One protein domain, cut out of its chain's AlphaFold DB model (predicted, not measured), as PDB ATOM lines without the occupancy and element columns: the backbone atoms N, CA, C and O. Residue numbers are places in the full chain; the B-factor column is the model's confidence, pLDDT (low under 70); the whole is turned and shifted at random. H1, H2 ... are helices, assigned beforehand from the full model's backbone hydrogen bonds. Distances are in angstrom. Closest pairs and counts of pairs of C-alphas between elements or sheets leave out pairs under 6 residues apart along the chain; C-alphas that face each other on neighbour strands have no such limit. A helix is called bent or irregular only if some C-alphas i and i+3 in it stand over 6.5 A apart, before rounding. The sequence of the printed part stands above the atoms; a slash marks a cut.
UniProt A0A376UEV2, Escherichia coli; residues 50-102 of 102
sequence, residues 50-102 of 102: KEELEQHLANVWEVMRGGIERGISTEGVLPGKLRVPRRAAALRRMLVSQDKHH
ATOM      1  N   LYS A  50      11.066  47.452 -67.344       97.12
ATOM      2  CA  LYS A  50      10.012  47.773 -66.379       97.12
ATOM      3  C   LYS A  50       8.907  46.719 -66.414       97.12
ATOM      4  O   LYS A  50       8.426  46.299 -65.366       97.12
ATOM      5  N   GLU A  51       8.544  46.277 -67.611       98.25
ATOM      6  CA  GLU A  51       7.487  45.306 -67.855       98.25
ATOM      7  C   GLU A  51       7.825  43.943 -67.236       98.25
ATOM      8  O   GLU A  51       6.987  43.360 -66.548       98.25
ATOM      9  N   GLU A  52       9.054  43.451 -67.421       98.00
ATOM     10  CA  GLU A  52       9.514  42.192 -66.815       98.00
ATOM     11  C   GLU A  52       9.530  42.272 -65.286       98.00
ATOM     12  O   GLU A  52       9.083  41.340 -64.612       98.00
ATOM     13  N   LEU A  53      10.006  43.390 -64.732       97.44
ATOM     14  CA  LEU A  53      10.054  43.604 -63.289       97.44
ATOM     15  C   LEU A  53       8.648  43.637 -62.677       97.44
ATOM     16  O   LEU A  53       8.388  42.952 -61.686       97.44
ATOM     17  N   GLU A  54       7.724  44.397 -63.268       97.56
ATOM     18  CA  GLU A  54       6.338  44.484 -62.799       97.56
ATOM     19  C   GLU A  54       5.625  43.130 -62.888       97.56
ATOM     20  O   GLU A  54       4.962  42.720 -61.930       97.56
ATOM     21  N   GLN A  55       5.814  42.391 -63.986       98.44
ATOM     22  CA  GLN A  55       5.273  41.036 -64.132       98.44
ATOM     23  C   GLN A  55       5.841  40.084 -63.081       98.44
ATOM     24  O   GLN A  55       5.094  39.313 -62.476       98.44
ATOM     25  N   HIS A  56       7.147  40.138 -62.821       98.00
ATOM     26  CA  HIS A  56       7.772  39.304 -61.803       98.00
ATOM     27  C   HIS A  56       7.215  39.599 -60.406       98.00
ATOM     28  O   HIS A  56       6.806  38.677 -59.698       98.00
ATOM     29  N   LEU A  57       7.143  40.877 -60.020       97.75
ATOM     30  CA  LEU A  57       6.605  41.286 -58.722       97.75
ATOM     31  C   LEU A  57       5.132  40.887 -58.567       97.75
ATOM     32  O   LEU A  57       4.748  40.381 -57.509       97.75
ATOM     33  N   ALA A  58       4.327  41.035 -59.624       98.31
ATOM     34  CA  ALA A  58       2.943  40.569 -59.642       98.31
ATOM     35  C   ALA A  58       2.857  39.046 -59.446       98.31
ATOM     36  O   ALA A  58       2.078  38.575 -58.620       98.31
ATOM     37  N   ASN A  59       3.704  38.271 -60.124       98.62
ATOM     38  CA  ASN A  59       3.739  36.815 -59.977       98.62
ATOM     39  C   ASN A  59       4.122  36.384 -58.553       98.62
ATOM     40  O   ASN A  59       3.491  35.490 -57.982       98.62
ATOM     41  N   VAL A  60       5.129  37.024 -57.952       98.56
ATOM     42  CA  VAL A  60       5.528  36.762 -56.559       98.56
ATOM     43  C   VAL A  60       4.375  37.067 -55.605       98.56
ATOM     44  O   VAL A  60       4.050  36.241 -54.745       98.56
ATOM     45  N   TRP A  61       3.716  38.213 -55.786       98.44
ATOM     46  CA  TRP A  61       2.534  38.585 -55.013       98.44
ATOM     47  C   TRP A  61       1.415  37.549 -55.138       98.44
ATOM     48  O   TRP A  61       0.856  37.126 -54.126       98.44
ATOM     49  N   GLU A  62       1.123  37.079 -56.347       98.69
ATOM     50  CA  GLU A  62       0.083  36.077 -56.584       98.69
ATOM     51  C   GLU A  62       0.364  34.751 -55.872       98.69
ATOM     52  O   GLU A  62      -0.529  34.160 -55.255       98.69
ATOM     53  N   VAL A  63       1.624  34.309 -55.863       98.69
ATOM     54  CA  VAL A  63       2.037  33.113 -55.116       98.69
ATOM     55  C   VAL A  63       1.852  33.312 -53.610       98.69
ATOM     56  O   VAL A  63       1.311  32.425 -52.939       98.69
ATOM     57  N   MET A  64       2.260  34.468 -53.074       98.75
ATOM     58  CA  MET A  64       2.082  34.809 -51.659       98.75
ATOM     59  C   MET A  64       0.598  34.858 -51.284       98.75
ATOM     60  O   MET A  64       0.187  34.205 -50.322       98.75
ATOM     61  N   ARG A  65      -0.218  35.553 -52.083       98.56
ATOM     62  CA  ARG A  65      -1.671  35.665 -51.922       98.56
ATOM     63  C   ARG A  65      -2.341  34.295 -51.931       98.56
ATOM     64  O   ARG A  65      -3.106  33.980 -51.023       98.56
ATOM     65  N   GLY A  66      -2.000  33.442 -52.895       98.62
ATOM     66  CA  GLY A  66      -2.499  32.069 -52.944       98.62
ATOM     67  C   GLY A  66      -2.068  31.241 -51.728       98.62
ATOM     68  O   GLY A  66      -2.834  30.411 -51.240       98.62
ATOM     69  N   GLY A  67      -0.857  31.463 -51.211       98.31
ATOM     70  CA  GLY A  67      -0.374  30.846 -49.973       98.31
ATOM     71  C   GLY A  67      -1.182  31.262 -48.746       98.31
ATOM     72  O   GLY A  67      -1.560  30.399 -47.951       98.31
ATOM     73  N   ILE A  68      -1.493  32.555 -48.627       98.00
ATOM     74  CA  ILE A  68      -2.356  33.097 -47.573       98.00
ATOM     75  C   ILE A  68      -3.747  32.469 -47.667       98.00
ATOM     76  O   ILE A  68      -4.206  31.902 -46.679       98.00
ATOM     77  N   GLU A  69      -4.376  32.482 -48.846       98.00
ATOM     78  CA  GLU A  69      -5.729  31.942 -49.035       98.00
ATOM     79  C   GLU A  69      -5.804  30.454 -48.667       98.00
ATOM     80  O   GLU A  69      -6.674  30.030 -47.903       98.00
ATOM     81  N   ARG A  70      -4.832  29.649 -49.116       97.94
ATOM     82  CA  ARG A  70      -4.723  28.245 -48.688       97.94
ATOM     83  C   ARG A  70      -4.534  28.138 -47.177       97.94
ATOM     84  O   ARG A  70      -5.181  27.316 -46.535       97.94
ATOM     85  N   GLY A  71      -3.661  28.955 -46.591       97.25
ATOM     86  CA  GLY A  71      -3.365  28.929 -45.160       97.25
ATOM     87  C   GLY A  71      -4.581  29.234 -44.284       97.25
ATOM     88  O   GLY A  71      -4.793  28.553 -43.282       97.25
ATOM     89  N   ILE A  72      -5.395  30.216 -44.673       97.50
ATOM     90  CA  ILE A  72      -6.573  30.655 -43.914       97.50
ATOM     91  C   ILE A  72      -7.839  29.827 -44.190       97.50
ATOM     92  O   ILE A  72      -8.833  30.004 -43.491       97.50
ATOM     93  N   SER A  73      -7.824  28.935 -45.182       96.81
ATOM     94  CA  SER A  73      -8.933  28.019 -45.492       96.81
ATOM     95  C   SER A  73      -8.654  26.570 -45.079       96.81
ATOM     96  O   SER A  73      -9.584  25.820 -44.794       96.81
ATOM     97  N   THR A  74      -7.383  26.165 -44.998       97.50
ATOM     98  CA  THR A  74      -7.003  24.780 -44.686       97.50
ATOM     99  C   THR A  74      -7.125  24.478 -43.194       97.50
ATOM    100  O   THR A  74      -6.438  25.070 -42.357       97.50
ATOM    101  N   GLU A  75      -7.930  23.473 -42.867       96.75
ATOM    102  CA  GLU A  75      -8.114  22.979 -41.504       96.75
ATOM    103  C   GLU A  75      -7.296  21.715 -41.203       96.75
ATOM    104  O   GLU A  75      -6.548  21.193 -42.034       96.75
ATOM    105  N   GLY A  76      -7.426  21.225 -39.971       96.12
ATOM    106  CA  GLY A  76      -6.823  19.981 -39.517       96.12
ATOM    107  C   GLY A  76      -5.498  20.176 -38.790       96.12
ATOM    108  O   GLY A  76      -5.225  21.216 -38.186       96.12
ATOM    109  N   VAL A  77      -4.676  19.132 -38.817       97.19
ATOM    110  CA  VAL A  77      -3.434  19.028 -38.044       97.19
ATOM    111  C   VAL A  77      -2.240  19.018 -38.997       97.19
ATOM    112  O   VAL A  77      -2.298  18.422 -40.072       97.19
ATOM    113  N   LEU A  78      -1.161  19.712 -38.629       96.88
ATOM    114  CA  LEU A  78       0.090  19.681 -39.379       96.88
ATOM    115  C   LEU A  78       0.656  18.254 -39.401       96.88
ATOM    116  O   LEU A  78       0.647  17.576 -38.369       96.88
ATOM    117  N   PRO A  79       1.179  17.799 -40.553       95.31
ATOM    118  CA  PRO A  79       1.835  16.503 -40.629       95.31
ATOM    119  C   PRO A  79       3.062  16.475 -39.704       95.31
ATOM    120  O   PRO A  79       3.748  17.481 -39.527       95.31
ATOM    121  N   GLY A  80       3.348  15.311 -39.119       95.31
ATOM    122  CA  GLY A  80       4.481  15.106 -38.216       95.31
ATOM    123  C   GLY A  80       4.073  14.639 -36.817       95.31
ATOM    124  O   GLY A  80       2.896  14.523 -36.477       95.31
ATOM    125  N   LYS A  81       5.073  14.343 -35.983       95.62
ATOM    126  CA  LYS A  81       4.874  13.696 -34.670       95.62
ATOM    127  C   LYS A  81       4.250  14.614 -33.614       95.62
ATOM    128  O   LYS A  81       3.671  14.120 -32.655       95.62
ATOM    129  N   LEU A  82       4.349  15.932 -33.800       96.25
ATOM    130  CA  LEU A  82       3.910  16.933 -32.823       96.25
ATOM    131  C   LEU A  82       2.397  17.203 -32.842       96.25
ATOM    132  O   LEU A  82       1.908  17.894 -31.955       96.25
ATOM    133  N   ARG A  83       1.662  16.683 -33.841       93.12
ATOM    134  CA  ARG A  83       0.197  16.816 -33.974       93.12
ATOM    135  C   ARG A  83      -0.317  18.248 -33.732       93.12
ATOM    136  O   ARG A  83      -1.315  18.461 -33.049       93.12
ATOM    137  N   VAL A  84       0.364  19.242 -34.305       97.69
ATOM    138  CA  VAL A  84       0.044  20.662 -34.087       97.69
ATOM    139  C   VAL A  84      -1.194  21.062 -34.901       97.69
ATOM    140  O   VAL A  84      -1.169  20.920 -36.124       97.69
ATOM    141  N   PRO A  85      -2.265  21.592 -34.290       97.25
ATOM    142  CA  PRO A  85      -3.441  22.039 -35.031       97.25
ATOM    143  C   PRO A  85      -3.137  23.288 -35.865       97.25
ATOM    144  O   PRO A  85      -2.433  24.201 -35.420       97.25
ATOM    145  N   ARG A  86      -3.708  23.363 -37.070       98.00
ATOM    146  CA  ARG A  86      -3.684  24.575 -37.897       98.00
ATOM    147  C   ARG A  86      -4.590  25.633 -37.264       98.00
ATOM    148  O   ARG A  86      -5.763  25.378 -37.017       98.00
ATOM    149  N   ARG A  87      -4.049  26.827 -36.998       98.06
ATOM    150  CA  ARG A  87      -4.758  27.896 -36.261       98.06
ATOM    151  C   ARG A  87      -5.388  28.966 -37.155       98.06
ATOM    152  O   ARG A  87      -6.352  29.604 -36.747       98.06
ATOM    153  N   ALA A  88      -4.855  29.160 -38.360       97.94
ATOM    154  CA  ALA A  88      -5.216  30.280 -39.228       97.94
ATOM    155  C   ALA A  88      -6.696  30.278 -39.654       97.94
ATOM    156  O   ALA A  88      -7.337  31.325 -39.596       97.94
ATOM    157  N   ALA A  89      -7.269  29.121 -40.002       97.38
ATOM    158  CA  ALA A  89      -8.668  29.041 -40.431       97.38
ATOM    159  C   ALA A  89      -9.665  29.396 -39.316       97.38
ATOM    160  O   ALA A  89     -10.602  30.170 -39.528       97.38
ATOM    161  N   ALA A  90      -9.423  28.891 -38.103       96.19
ATOM    162  CA  ALA A  90     -10.215  29.248 -36.931       96.19
ATOM    163  C   ALA A  90     -10.086  30.743 -36.602       96.19
ATOM    164  O   ALA A  90     -11.096  31.407 -36.375       96.19
ATOM    165  N   LEU A  91      -8.862  31.285 -36.641       96.62
ATOM    166  CA  LEU A  91      -8.606  32.710 -36.420       96.62
ATOM    167  C   LEU A  91      -9.350  33.593 -37.429       96.62
ATOM    168  O   LEU A  91     -10.018  34.537 -37.021       96.62
ATOM    169  N   ARG A  92      -9.315  33.254 -38.725       96.50
ATOM    170  CA  ARG A  92     -10.069  33.980 -39.758       96.50
ATOM    171  C   ARG A  92     -11.561  34.026 -39.443       96.50
ATOM    172  O   ARG A  92     -12.159  35.090 -39.545       96.50
ATOM    173  N   ARG A  93     -12.170  32.894 -39.061       95.00
ATOM    174  CA  ARG A  93     -13.599  32.861 -38.698       95.00
ATOM    175  C   ARG A  93     -13.911  33.797 -37.539       95.00
ATOM    176  O   ARG A  93     -14.889  34.529 -37.624       95.00
ATOM    177  N   MET A  94     -13.075  33.784 -36.500       95.44
ATOM    178  CA  MET A  94     -13.241  34.672 -35.348       95.44
ATOM    179  C   MET A  94     -13.202  36.141 -35.780       95.44
ATOM    180  O   MET A  94     -14.165  36.858 -35.525       95.44
ATOM    181  N   LEU A  95     -12.165  36.554 -36.514       95.44
ATOM    182  CA  LEU A  95     -12.003  37.941 -36.965       95.44
ATOM    183  C   LEU A  95     -13.158  38.401 -37.869       95.44
ATOM    184  O   LEU A  95     -13.771  39.425 -37.600       95.44
ATOM    185  N   VAL A  96     -13.540  37.597 -38.867       93.94
ATOM    186  CA  VAL A  96     -14.653  37.920 -39.784       93.94
ATOM    187  C   VAL A  96     -16.006  37.975 -39.062       93.94
ATOM    188  O   VAL A  96     -16.903  38.707 -39.472       93.94
ATOM    189  N   SER A  97     -16.192  37.184 -38.001       91.06
ATOM    190  CA  SER A  97     -17.421  37.225 -37.200       91.06
ATOM    191  C   SER A  97     -17.485  38.431 -36.259       91.06
ATOM    192  O   SER A  97     -18.572  38.956 -36.039       91.06
ATOM    193  N   GLN A  98     -16.337  38.876 -35.736       80.62
ATOM    194  CA  GLN A  98     -16.225  40.007 -34.809       80.62
ATOM    195  C   GLN A  98     -16.283  41.365 -35.520       80.62
ATOM    196  O   GLN A  98     -16.793  42.321 -34.944       80.62
ATOM    197  N   ASP A  99     -15.868  41.428 -36.787       70.44
ATOM    198  CA  ASP A  99     -15.962  42.629 -37.635       70.44
ATOM    199  C   ASP A  99     -17.407  43.068 -37.946       70.44
ATOM    200  O   ASP A  99     -17.626  44.126 -38.522       70.44
ATOM    201  N   LYS A 100     -18.424  42.286 -37.557       58.28
ATOM    202  CA  LYS A 100     -19.845  42.640 -37.738       58.28
ATOM    203  C   LYS A 100     -20.392  43.614 -36.678       58.28
ATOM    204  O   LYS A 100     -21.595  43.861 -36.663       58.28
ATOM    205  N   HIS A 101     -19.545  44.116 -35.777       55.03
ATOM    206  CA  HIS A 101     -19.926  44.988 -34.657       55.03
ATOM    207  C   HIS A 101     -19.289  46.395 -34.694       55.03
ATOM    208  O   HIS A 101     -19.203  47.049 -33.656       55.03
ATOM    209  N   HIS A 102     -18.872  46.869 -35.869       46.34
ATOM    210  CA  HIS A 102     -18.687  48.294 -36.187       46.34
ATOM    211  C   HIS A 102     -19.574  48.662 -37.381       46.34
ATOM    212  O   HIS A 102     -19.860  49.869 -37.533       46.34
TER     213      HIS A 102
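What this domain is: This is residues 50 to 102 of the 102 residues of a protein of Escherichia coli (UniProt A0A376UEV2). Two helices meet near their ends in an L, the longer H1 as one arm and the shorter H2 as the other, with a loop, residues 74 to 87, joining them at the corner. The loop reaches out on the far side of the corner from H2 and folds back, while residues 50 to 67 of H1 and residues 94 to 102, of which 94 to 101 belong to H2, stick out free. The printed part has 53 residues with two named helices, H1 then H2 along the chain, and no named strand; its class is all helix. It is extended, with a radius of gyration of the C-alphas of 16.1 A, and flat, spanning 43 by 41 by 11 A.

How they stand to each other: H1, residues 50 to 73, touches H2, residues 88 to 101, with residues 71 to 73 alone. H2 touches H1 with residues 88 to 92 alone. Their closest C-alphas are those of Ile 72 and Ala 89, 4.4 A apart. Their lines are about perpendicular, at 89 degrees, and their centres are 23.8 A apart. Every O i to N i+4 pair in H1 is within hydrogen-bond range, against 8 of 10 in H2.

Where its parts are: H1 begins with C-alpha 50 at (10.012, 47.773, -66.379) and ends with C-alpha 73 at (-8.933, 28.019, -45.492), 34.4 A from first to last C-alpha. H2 measures 21.3 A from C-alpha 88 to C-alpha 101, the latter at (-19.926, 44.988, -34.657). H2 is neither bent nor irregular, but only just: C-alphas 98 and 101 are 6.2 A apart.

The domain as a whole: The two C-alphas farthest apart are those of Lys 50 and Lys 81, at 46.8 A. The printed part has no cut and ends at His 102, the chain's last residue. The link from H1 to H2 is long, with 14 residues. The mean pLDDT of the printed part is 93.8, and residues 100 to 102 are under 70.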